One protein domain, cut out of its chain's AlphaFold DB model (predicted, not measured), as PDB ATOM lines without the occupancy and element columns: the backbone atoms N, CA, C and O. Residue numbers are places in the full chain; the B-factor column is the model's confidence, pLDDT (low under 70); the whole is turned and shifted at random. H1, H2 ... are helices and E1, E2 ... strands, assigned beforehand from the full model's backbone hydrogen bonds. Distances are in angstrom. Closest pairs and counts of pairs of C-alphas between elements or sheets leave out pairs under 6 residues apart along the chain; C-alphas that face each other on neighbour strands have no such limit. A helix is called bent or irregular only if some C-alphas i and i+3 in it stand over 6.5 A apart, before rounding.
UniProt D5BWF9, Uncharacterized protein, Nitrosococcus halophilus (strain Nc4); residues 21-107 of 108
ATOM      1  N   ASN A  21     157.844 165.928 159.501       92.56
ATOM      2  CA  ASN A  21     156.475 166.226 159.109       92.56
ATOM      3  C   ASN A  21     155.564 166.186 160.345       92.56
ATOM      4  O   ASN A  21     156.029 166.090 161.476       92.56
ATOM      5  N   ARG A  22     154.245 166.281 160.139       92.31
ATOM      6  CA  ARG A  22     153.268 166.311 161.241       92.31
ATOM      7  C   ARG A  22     153.338 165.078 162.156       92.31
ATOM      8  O   ARG A  22     152.902 165.167 163.295       92.31
ATOM      9  N   ARG A  23     153.805 163.935 161.649       93.88
ATOM     10  CA  ARG A  23     153.727 162.639 162.332       93.88
ATOM     11  C   ARG A  23     155.086 162.017 162.637       93.88
ATOM     12  O   ARG A  23     155.193 161.268 163.596       93.88
ATOM     13  N   TYR A  24     156.107 162.314 161.845       95.38
ATOM     14  CA  TYR A  24     157.414 161.674 161.943       95.38
ATOM     15  C   TYR A  24     158.533 162.702 161.898       95.38
ATOM     16  O   TYR A  24     158.416 163.729 161.224       95.38
ATOM     17  N   ARG A  25     159.642 162.390 162.563       95.94
ATOM     18  CA  ARG A  25     160.896 163.143 162.479       95.94
ATOM     19  C   ARG A  25     162.093 162.205 162.425       95.94
ATOM     20  O   ARG A  25     162.055 161.154 163.059       95.94
ATOM     21  N   THR A  26     163.146 162.594 161.712       96.31
ATOM     22  CA  THR A  26     164.463 161.952 161.807       96.31
ATOM     23  C   THR A  26     164.942 161.997 163.257       96.31
ATOM     24  O   THR A  26     164.811 163.023 163.929       96.31
ATOM     25  N   ASN A  27     165.493 160.892 163.745       97.31
ATOM     26  CA  ASN A  27     166.156 160.835 165.037       97.31
ATOM     27  C   ASN A  27     167.643 161.160 164.849       97.31
ATOM     28  O   ASN A  27     168.443 160.280 164.550       97.31
ATOM     29  N   ILE A  28     167.993 162.430 165.048       96.88
ATOM     30  CA  ILE A  28     169.358 162.951 164.873       96.88
ATOM     31  C   ILE A  28     170.291 162.678 166.066       96.88
ATOM     32  O   ILE A  28     171.395 163.212 166.125       96.88
ATOM     33  N   GLU A  29     169.862 161.866 167.031       96.25
ATOM     34  CA  GLU A  29     170.664 161.460 168.193       96.25
ATOM     35  C   GLU A  29     171.218 160.032 168.039       96.25
ATOM     36  O   GLU A  29     171.914 159.526 168.921       96.25
ATOM     37  N   LYS A  30     170.902 159.354 166.926       96.38
ATOM     38  CA  LYS A  30     171.210 157.941 166.690       96.38
ATOM     39  C   LYS A  30     171.755 157.713 165.285       96.38
ATOM     40  O   LYS A  30     171.459 158.457 164.359       96.38
ATOM     41  N   GLY A  31     172.485 156.613 165.128       96.75
ATOM     42  CA  GLY A  31     172.911 156.116 163.828       96.75
ATOM     43  C   GLY A  31     174.237 156.713 163.384       96.75
ATOM     44  O   GLY A  31     175.064 157.112 164.205       96.75
ATOM     45  N   CYS A  32     174.432 156.730 162.076       97.56
ATOM     46  CA  CYS A  32     175.637 157.185 161.412       97.56
ATOM     47  C   CYS A  32     175.458 158.611 160.875       97.56
ATOM     48  O   CYS A  32     174.358 159.170 160.846       97.56
ATOM     49  N   ARG A  33     176.585 159.208 160.483       96.44
ATOM     50  CA  ARG A  33     176.636 160.497 159.793       96.44
ATOM     51  C   ARG A  33     176.342 160.314 158.310       96.44
ATOM     52  O   ARG A  33     176.666 159.279 157.733       96.44
ATOM     53  N   HIS A  34     175.824 161.363 157.685       94.25
ATOM     54  CA  HIS A  34     175.562 161.397 156.247       94.25
ATOM     55  C   HIS A  34     176.823 161.760 155.449       94.25
ATOM     56  O   HIS A  34     176.943 162.861 154.906       94.25
ATOM     57  N   GLY A  35     177.784 160.836 155.409       86.12
ATOM     58  CA  GLY A  35     179.076 161.026 154.747       86.12
ATOM     59  C   GLY A  35     180.044 161.947 155.502       86.12
ATOM     60  O   GLY A  35     179.736 162.490 156.560       86.12
ATOM     61  N   GLU A  36     181.243 162.125 154.941       82.50
ATOM     62  CA  GLU A  36     182.367 162.833 155.583       82.50
ATOM     63  C   GLU A  36     182.093 164.323 155.851       82.50
ATOM     64  O   GLU A  36     182.659 164.913 156.768       82.50
ATOM     65  N   PHE A  37     181.202 164.937 155.071       80.75
ATOM     66  CA  PHE A  37     180.933 166.378 155.119       80.75
ATOM     67  C   PHE A  37     179.716 166.759 155.972       80.75
ATOM     68  O   PHE A  37     179.353 167.936 156.019       80.75
ATOM     69  N   SER A  38     179.066 165.790 156.623       86.56
ATOM     70  CA  SER A  38     177.905 166.027 157.479       86.56
ATOM     71  C   SER A  38     178.181 165.573 158.906       86.56
ATOM     72  O   SER A  38     178.581 164.439 159.154       86.56
ATOM     73  N   GLU A  39     177.898 166.447 159.868       91.25
ATOM     74  CA  GLU A  39     177.897 166.092 161.291       91.25
ATOM     75  C   GLU A  39     176.525 165.570 161.751       91.25
ATOM     76  O   GLU A  39     176.410 165.045 162.859       91.25
ATOM     77  N   THR A  40     175.485 165.691 160.914       95.31
ATOM     78  CA  THR A  40     174.129 165.244 161.249       95.31
ATOM     79  C   THR A  40     174.068 163.721 161.287       95.31
ATOM     80  O   THR A  40     174.260 163.053 160.264       95.31
ATOM     81  N   LEU A  41     173.757 163.185 162.468       97.12
ATOM     82  CA  LEU A  41     173.400 161.782 162.646       97.12
ATOM     83  C   LEU A  41     171.965 161.524 162.177       97.12
ATOM     84  O   LEU A  41     171.161 162.444 162.046       97.12
ATOM     85  N   GLY A  42     171.638 160.258 161.965       96.81
ATOM     86  CA  GLY A  42     170.274 159.820 161.685       96.81
ATOM     87  C   GLY A  42     170.233 158.607 160.779       96.81
ATOM     88  O   GLY A  42     169.305 157.808 160.879       96.81
ATOM     89  N   SER A  43     171.264 158.399 159.965       97.44
ATOM     90  CA  SER A  43     171.273 157.305 159.008       97.44
ATOM     91  C   SER A  43     171.486 155.955 159.695       97.44
ATOM     92  O   SER A  43     172.178 155.826 160.704       97.44
ATOM     93  N   VAL A  44     170.896 154.905 159.135       97.00
ATOM     94  CA  VAL A  44     171.122 153.520 159.571       97.00
ATOM     95  C   VAL A  44     172.488 153.008 159.097       97.00
ATOM     96  O   VAL A  44     173.079 152.148 159.746       97.00
ATOM     97  N   PHE A  45     172.986 153.529 157.973       96.62
ATOM     98  CA  PHE A  45     174.231 153.112 157.330       96.62
ATOM     99  C   PHE A  45     175.190 154.295 157.170       96.62
ATOM    100  O   PHE A  45     174.759 155.445 157.108       96.62
ATOM    101  N   GLU A  46     176.490 154.011 157.082       95.38
ATOM    102  CA  GLU A  46     177.540 155.028 156.886       95.38
ATOM    103  C   GLU A  46     177.559 155.608 155.461       95.38
ATOM    104  O   GLU A  46     178.079 156.700 155.240       95.38
ATOM    105  N   GLU A  47     176.948 154.904 154.507       95.62
ATOM    106  CA  GLU A  47     176.877 155.272 153.092       95.62
ATOM    107  C   GLU A  47     175.416 155.292 152.609       95.62
ATOM    108  O   GLU A  47     174.572 154.565 153.154       95.62
ATOM    109  N   PRO A  48     175.089 156.100 151.583       96.19
ATOM    110  CA  PRO A  48     173.750 156.109 151.015       96.19
ATOM    111  C   PRO A  48     173.443 154.777 150.327       96.19
ATOM    112  O   PRO A  48     174.306 154.135 149.734       96.19
ATOM    113  N   LEU A  49     172.167 154.401 150.321       94.94
ATOM    114  CA  LEU A  49     171.684 153.244 149.565       94.94
ATOM    115  C   LEU A  49     171.793 153.462 148.056       94.94
ATOM    116  O   LEU A  49     171.967 152.509 147.300       94.94
ATOM    117  N   ILE A  50     171.634 154.712 147.619       95.75
ATOM    118  CA  ILE A  50     171.774 155.128 146.224       95.75
ATOM    119  C   ILE A  50     172.408 156.516 146.206       95.75
ATOM    120  O   ILE A  50     171.916 157.411 146.888       95.75
ATOM    121  N   ASP A  51     173.431 156.707 145.378       95.38
ATOM    122  CA  ASP A  51     173.915 158.022 144.950       95.38
ATOM    123  C   ASP A  51     173.647 158.176 143.449       95.38
ATOM    124  O   ASP A  51     174.048 157.339 142.636       95.38
ATOM    125  N   ASN A  52     172.926 159.234 143.085       94.56
ATOM    126  CA  ASN A  52     172.641 159.597 141.709       94.56
ATOM    127  C   ASN A  52     173.010 161.062 141.452       94.56
ATOM    128  O   ASN A  52     172.155 161.952 141.426       94.56
ATOM    129  N   GLY A  53     174.305 161.313 141.266       92.56
ATOM    130  CA  GLY A  53     174.814 162.643 140.935       92.56
ATOM    131  C   GLY A  53     174.635 163.637 142.083       92.56
ATOM    132  O   GLY A  53     174.233 164.777 141.843       92.56
ATOM    133  N   GLY A  54     174.882 163.194 143.320       91.38
ATOM    134  CA  GLY A  54     174.758 164.005 144.535       91.38
ATOM    135  C   GLY A  54     173.351 164.031 145.135       91.38
ATOM    136  O   GLY A  54     173.165 164.557 146.227       91.38
ATOM    137  N   TRP A  55     172.361 163.453 144.456       94.00
ATOM    138  CA  TRP A  55     171.088 163.113 145.086       94.00
ATOM    139  C   TRP A  55     171.237 161.750 145.735       94.00
ATOM    140  O   TRP A  55     171.570 160.779 145.056       94.00
ATOM    141  N   THR A  56     170.979 161.674 147.034       95.19
ATOM    142  CA  THR A  56     171.284 160.474 147.816       95.19
ATOM    143  C   THR A  56     170.051 159.927 148.514       95.19
ATOM    144  O   THR A  56     169.325 160.694 149.150       95.19
ATOM    145  N   LEU A  57     169.831 158.616 148.422       95.38
ATOM    146  CA  LEU A  57     168.805 157.896 149.173       95.38
ATOM    147  C   LEU A  57     169.413 157.291 150.428       95.38
ATOM    148  O   LEU A  57     170.351 156.501 150.344       95.38
ATOM    149  N   TRP A  58     168.809 157.583 151.567       95.88
ATOM    150  CA  TRP A  58     169.214 157.061 152.861       95.88
ATOM    151  C   TRP A  58     168.058 156.334 153.533       95.88
ATOM    152  O   TRP A  58     166.885 156.570 153.233       95.88
ATOM    153  N   LEU A  59     168.410 155.429 154.440       96.50
ATOM    154  CA  LEU A  59     167.488 154.882 155.421       96.50
ATOM    155  C   LEU A  59     167.782 155.566 156.753       96.50
ATOM    156  O   LEU A  59     168.854 155.358 157.309       96.50
ATOM    157  N   GLU A  60     166.841 156.353 157.253       97.00
ATOM    158  CA  GLU A  60     166.955 157.068 158.523       97.00
ATOM    159  C   GLU A  60     166.370 156.260 159.674       97.00
ATOM    160  O   GLU A  60     165.338 155.603 159.526       97.00
ATOM    161  N   HIS A  61     166.947 156.415 160.859       97.75
ATOM    162  CA  HIS A  61     166.214 156.287 162.105       97.75
ATOM    163  C   HIS A  61     165.222 157.443 162.215       97.75
ATOM    164  O   HIS A  61     165.579 158.615 162.092       97.75
ATOM    165  N   ALA A  62     163.964 157.122 162.481       96.62
ATOM    166  CA  ALA A  62     162.920 158.105 162.681       96.62
ATOM    167  C   ALA A  62     162.063 157.747 163.895       96.62
ATOM    168  O   ALA A  62     162.049 156.621 164.391       96.62
ATOM    169  N   THR A  63     161.342 158.746 164.380       97.00
ATOM    170  CA  THR A  63     160.447 158.621 165.522       97.00
ATOM    171  C   THR A  63     159.072 159.114 165.121       97.00
ATOM    172  O   THR A  63     158.931 160.193 164.540       97.00
ATOM    173  N   GLU A  64     158.060 158.315 165.429       96.12
ATOM    174  CA  GLU A  64     156.668 158.746 165.382       96.12
ATOM    175  C   GLU A  64     156.396 159.679 166.569       96.12
ATOM    176  O   GLU A  64     156.718 159.354 167.706       96.12
ATOM    177  N   ILE A  65     155.881 160.877 166.302       95.44
ATOM    178  CA  ILE A  65     155.883 161.988 167.264       95.44
ATOM    179  C   ILE A  65     154.927 161.755 168.442       95.44
ATOM    180  O   ILE A  65     155.232 162.183 169.550       95.44
ATOM    181  N   GLU A  66     153.775 161.119 168.225       95.56
ATOM    182  CA  GLU A  66     152.740 160.956 169.257       95.56
ATOM    183  C   GLU A  66     153.035 159.774 170.186       95.56
ATOM    184  O   GLU A  66     152.756 159.821 171.382       95.56
ATOM    185  N   THR A  67     153.581 158.703 169.622       96.62
ATOM    186  CA  THR A  67     153.811 157.422 170.299       96.62
ATOM    187  C   THR A  67     155.261 157.209 170.705       96.62
ATOM    188  O   THR A  67     155.550 156.255 171.422       96.62
ATOM    189  N   GLU A  68     156.167 158.053 170.207       95.69
ATOM    190  CA  GLU A  68     157.620 157.895 170.306       95.69
ATOM    191  C   GLU A  68     158.138 156.566 169.730       95.69
ATOM    192  O   GLU A  68     159.270 156.157 169.991       95.69
ATOM    193  N   ALA A  69     157.332 155.885 168.909       96.19
ATOM    194  CA  ALA A  69     157.720 154.620 168.310       96.19
ATOM    195  C   ALA A  69     158.914 154.809 167.364       96.19
ATOM    196  O   ALA A  69     158.910 155.694 166.501       96.19
ATOM    197  N   GLU A  70     159.923 153.943 167.504       96.38
ATOM    198  CA  GLU A  70     161.034 153.875 166.557       96.38
ATOM    199  C   GLU A  70     160.547 153.269 165.239       96.38
ATOM    200  O   GLU A  70     160.001 152.164 165.193       96.38
ATOM    201  N   VAL A  71     160.777 154.010 164.165       96.69
ATOM    202  CA  VAL A  71     160.479 153.631 162.786       96.69
ATOM    203  C   VAL A  71     161.691 153.949 161.914       96.69
ATOM    204  O   VAL A  71     162.662 154.565 162.358       96.69
ATOM    205  N   TYR A  72     161.644 153.530 160.659       96.75
ATOM    206  CA  TYR A  72     162.680 153.801 159.676       96.75
ATOM    207  C   TYR A  72     162.117 154.609 158.520       96.75
ATOM    208  O   TYR A  72     160.964 154.403 158.143       96.75
ATOM    209  N   TRP A  73     162.918 155.511 157.956       96.06
ATOM    210  CA  TRP A  73     162.469 156.404 156.893       96.06
ATOM    211  C   TRP A  73     163.381 156.351 155.666       96.06
ATOM    212  O   TRP A  73     164.525 156.777 155.740       96.06
ATOM    213  N   PHE A  74     162.885 155.889 154.516       95.12
ATOM    214  CA  PHE A  74     163.559 156.153 153.243       95.12
ATOM    215  C   PHE A  74     163.447 157.630 152.875       95.12
ATOM    216  O   PHE A  74     162.354 158.114 152.570       95.12
ATOM    217  N   MET A  75     164.580 158.325 152.867       94.38
ATOM    218  CA  MET A  75     164.650 159.748 152.569       94.38
ATOM    219  C   MET A  75     165.640 160.029 151.447       94.38
ATOM    220  O   MET A  75     166.802 159.635 151.496       94.38
ATOM    221  N   TRP A  76     165.167 160.750 150.435       94.12
ATOM    222  CA  TRP A  76     166.025 161.332 149.412       94.12
ATOM    223  C   TRP A  76     166.442 162.732 149.832       94.12
ATOM    224  O   TRP A  76     165.571 163.582 150.055       94.12
ATOM    225  N   TYR A  77     167.743 162.992 149.830       93.75
ATOM    226  CA  TYR A  77     168.301 164.328 149.996       93.75
ATOM    227  C   TYR A  77     168.880 164.848 148.683       93.75
ATOM    228  O   TYR A  77     169.481 164.100 147.908       93.75
ATOM    229  N   ALA A  78     168.676 166.140 148.445       93.31
ATOM    230  CA  ALA A  78     169.405 166.899 147.440       93.31
ATOM    231  C   ALA A  78     170.879 167.089 147.871       93.31
ATOM    232  O   ALA A  78     171.188 166.886 149.048       93.31
ATOM    233  N   PRO A  79     171.783 167.527 146.970       92.69
ATOM    234  CA  PRO A  79     173.207 167.709 147.291       92.69
ATOM    235  C   PRO A  79     173.505 168.644 148.477       92.69
ATOM    236  O   PRO A  79     174.584 168.590 149.056       92.69
ATOM    237  N   ASP A  80     172.565 169.518 148.835       90.44
ATOM    238  CA  ASP A  80     172.645 170.440 149.973       90.44
ATOM    239  C   ASP A  80     172.001 169.886 151.263       90.44
ATOM    240  O   ASP A  80     171.838 170.608 152.252       90.44
ATOM    241  N   GLY A  81     171.621 168.606 151.269       91.44
ATOM    242  CA  GLY A  81     171.006 167.932 152.408       91.44
ATOM    243  C   GLY A  81     169.532 168.286 152.625       91.44
ATOM    244  O   GLY A  81     169.000 168.008 153.703       91.44
ATOM    245  N   ILE A  82     168.857 168.923 151.657       93.62
ATOM    246  CA  ILE A  82     167.416 169.203 151.746       93.62
ATOM    247  C   ILE A  82     166.614 167.924 151.447       93.62
ATOM    248  O   ILE A  82     166.832 167.312 150.399       93.62
ATOM    249  N   PRO A  83     165.667 167.513 152.317       93.12
ATOM    250  CA  PRO A  83     164.806 166.362 152.077       93.12
ATOM    251  C   PRO A  83     163.812 166.663 150.957       93.12
ATOM    252  O   PRO A  83     163.201 167.730 150.902       93.12
ATOM    253  N   THR A  84     163.620 165.694 150.071       89.00
ATOM    254  CA  THR A  84     162.915 165.925 148.801       89.00
ATOM    255  C   THR A  84     161.534 165.271 148.768       89.00
ATOM    256  O   THR A  84     160.640 165.769 148.083       89.00
ATOM    257  N   ILE A  85     161.317 164.196 149.543       81.31
ATOM    258  CA  ILE A  85     160.045 163.455 149.586       81.31
ATOM    259  C   ILE A  85     159.606 163.200 151.046       81.31
ATOM    260  O   ILE A  85     159.731 162.094 151.567       81.31
ATOM    261  N   PRO A  86     159.028 164.207 151.725       69.81
ATOM    262  CA  PRO A  86     158.723 164.189 153.163       69.81
ATOM    263  C   PRO A  86     157.462 163.386 153.543       69.81
ATOM    264  O   PRO A  86     156.988 163.488 154.676       69.81
ATOM    265  N   LEU A  87     156.866 162.627 152.617       66.00
ATOM    266  CA  LEU A  87     155.577 161.938 152.815       66.00
ATOM    267  C   LEU A  87     155.596 160.439 152.496       66.00
ATOM    268  O   LEU A  87     154.575 159.779 152.679       66.00
ATOM    269  N   SER A  88     156.716 159.882 152.040       67.56
ATOM    270  CA  SER A  88     156.799 158.462 151.686       67.56
ATOM    271  C   SER A  88     157.959 157.781 152.388       67.56
ATOM    272  O   SER A  88     158.981 158.414 152.626       67.56
ATOM    273  N   GLY A  89     157.807 156.485 152.655       87.06
ATOM    274  CA  GLY A  89     158.914 155.633 153.069       87.06
ATOM    275  C   GLY A  89     159.072 155.438 154.571       87.06
ATOM    276  O   GLY A  89     160.195 155.233 154.995       87.06
ATOM    277  N   ILE A  90     158.001 155.510 155.367       94.06
ATOM    278  CA  ILE A  90     158.047 155.108 156.782       94.06
ATOM    279  C   ILE A  90     157.767 153.611 156.902       94.06
ATOM    280  O   ILE A  90     156.786 153.132 156.333       94.06
ATOM    281  N   PHE A  91     158.584 152.906 157.680       94.12
ATOM    282  CA  PHE A  91     158.513 151.460 157.879       94.12
ATOM    283  C   PHE A  91     158.821 151.092 159.322       94.12
ATOM    284  O   PHE A  91     159.566 151.794 160.004       94.12
ATOM    285  N   ASP A  92     158.326 149.946 159.765       95.38
ATOM    286  CA  ASP A  92     158.857 149.310 160.963       95.38
ATOM    287  C   ASP A  92     159.947 148.271 160.623       95.38
ATOM    288  O   ASP A  92     160.368 148.078 159.476       95.38
ATOM    289  N   ARG A  93     160.451 147.587 161.654       93.94
ATOM    290  CA  ARG A  93     161.468 146.544 161.492       93.94
ATOM    291  C   ARG A  93     160.953 145.313 160.728       93.94
ATOM    292  O   ARG A  93     161.746 144.656 160.053       93.94
ATOM    293  N   ALA A  94     159.670 144.970 160.849       96.25
ATOM    294  CA  ALA A  94     159.085 143.823 160.159       96.25
ATOM    295  C   ALA A  94     158.946 144.100 158.655       96.25
ATOM    296  O   ALA A  94     159.272 143.232 157.840       96.25
ATOM    297  N   ASP A  95     158.562 145.324 158.292       95.56
ATOM    298  CA  ASP A  95     158.548 145.803 156.912       95.56
ATOM    299  C   ASP A  95     159.943 145.724 156.275       95.56
ATOM    300  O   ASP A  95     160.090 145.173 155.181       95.56
ATOM    301  N   LEU A  96     160.992 146.185 156.974       94.06
ATOM    302  CA  LEU A  96     162.381 146.067 156.507       94.06
ATOM    303  C   LEU A  96     162.814 144.612 156.308       94.06
ATOM    304  O   LEU A  96     163.401 144.279 155.278       94.06
ATOM    305  N   ALA A  97     162.513 143.728 157.263       95.62
ATOM    306  CA  ALA A  97     162.851 142.311 157.150       95.62
ATOM    307  C   ALA A  97     162.171 141.661 155.935       95.62
ATOM    308  O   ALA A  97     162.790 140.883 155.202       95.62
ATOM    309  N   ARG A  98     160.907 142.020 155.684       96.50
ATOM    310  CA  ARG A  98     160.165 141.577 154.505       96.50
ATOM    311  C   ARG A  98     160.776 142.121 153.214       96.50
ATOM    312  O   ARG A  98     160.980 141.341 152.285       96.50
ATOM    313  N   MET A  99     161.078 143.419 153.152       94.56
ATOM    314  CA  MET A  99     161.705 144.040 151.980       94.56
ATOM    315  C   MET A  99     163.053 143.396 151.661       94.56
ATOM    316  O   MET A  99     163.288 143.034 150.512       94.56
ATOM    317  N   ASN A 100     163.895 143.165 152.671       93.88
ATOM    318  CA  ASN A 100     165.172 142.478 152.501       93.88
ATOM    319  C   ASN A 100     164.993 141.075 151.899       93.88
ATOM    320  O   ASN A 100     165.681 140.719 150.949       93.88
ATOM    321  N   SER A 101     164.022 140.298 152.395       96.19
ATOM    322  CA  SER A 101     163.716 138.968 151.846       96.19
ATOM    323  C   SER A 101     163.269 139.026 150.381       96.19
ATOM    324  O   SER A 101     163.727 138.231 149.564       96.19
ATOM    325  N   MET A 102     162.412 139.988 150.022       96.88
ATOM    326  CA  MET A 102     161.953 140.164 148.640       96.88
ATOM    327  C   MET A 102     163.085 140.603 147.704       96.88
ATOM    328  O   MET A 102     163.201 140.076 146.600       96.88
ATOM    329  N   LEU A 103     163.929 141.541 148.142       94.12
ATOM    330  CA  LEU A 103     165.063 142.026 147.357       94.12
ATOM    331  C   LEU A 103     166.114 140.933 147.157       94.12
ATOM    332  O   LEU A 103     166.558 140.743 146.034       94.12
ATOM    333  N   ALA A 104     166.445 140.170 148.200       94.50
ATOM    334  CA  ALA A 104     167.391 139.058 148.105       94.50
ATOM    335  C   ALA A 104     166.913 137.935 147.168       94.50
ATOM    336  O   ALA A 104     167.727 137.223 146.597       94.50
ATOM    337  N   GLN A 105     165.599 137.757 147.003       94.56
ATOM    338  CA  GLN A 105     165.047 136.816 146.019       94.56
ATOM    339  C   GLN A 105     165.091 137.360 144.588       94.56
ATOM    340  O   GLN A 105     165.096 136.581 143.637       94.56
ATOM    341  N   PHE A 106     165.052 138.683 144.429       95.88
ATOM    342  CA  PHE A 106     165.016 139.342 143.126       95.88
ATOM    343  C   PHE A 106     166.412 139.624 142.561       95.88
ATOM    344  O   PHE A 106     166.618 139.476 141.358       95.88
ATOM    345  N   VAL A 107     167.347 140.057 143.411       88.81
ATOM    346  CA  VAL A 107     168.741 140.328 143.048       88.81
ATOM    347  C   VAL A 107     169.489 138.986 143.031       88.81
ATOM    348  O   VAL A 107     169.608 138.381 144.094       88.81
TER     349      VAL A 107
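Overview. This is residues 21 to 107 of the 108 residues of an uncharacterized protein of Nitrosococcus halophilus (strain Nc4) (UniProt D5BWF9). A long, bent hairpin of E4 and E5 runs through the middle, with short E1 and E3 beside opposite ends of E4 and E2 packed on E4. H1 leaves this body as an arm, its residues 97 to 106 sticking out. The 87 printed residues, 41 in named elements, are mixed and compact: E1 to E5, then H1; antiparallel branched sheet; radius of gyration of the C-alphas 13.0 A; spans 37 by 32 by 21 A.

Arrangement. E1, residues 24 to 26, neighbours E4, residues 55 to 64: N 25 and O 63 are 3.0 A apart. E2, residues 41 to 43, pairs with no named strand; its closest C-alphas to E4 are Ser 43 and Glu 60, 4.4 A. E3, residues 50 to 52, E4 and E5, residues 70 to 77, form a meander, successive antiparallel neighbours, in two hairpins: N 52 and O 55, 2.8 A; N 60 and O 73, 2.8 A. H1, residues 93 to 106, only grazes the sheet with residues 93 to 96; its every O i to N i+4 pair is within hydrogen-bond range.

Along the chain. E1 begins at C-alpha 24 (157.414, 161.674, 161.943). E4, 25.3 A, bends at 61; E5, 20.9 A, at 74. H1, 20.0 A, ends at C-alpha 106 (165.016, 139.342, 143.126).

Size, cuts and confidence. The printed part has no cut. Links E1 to E2 and E5 to H1 are long. Residues 86 to 88 have pLDDT under 70.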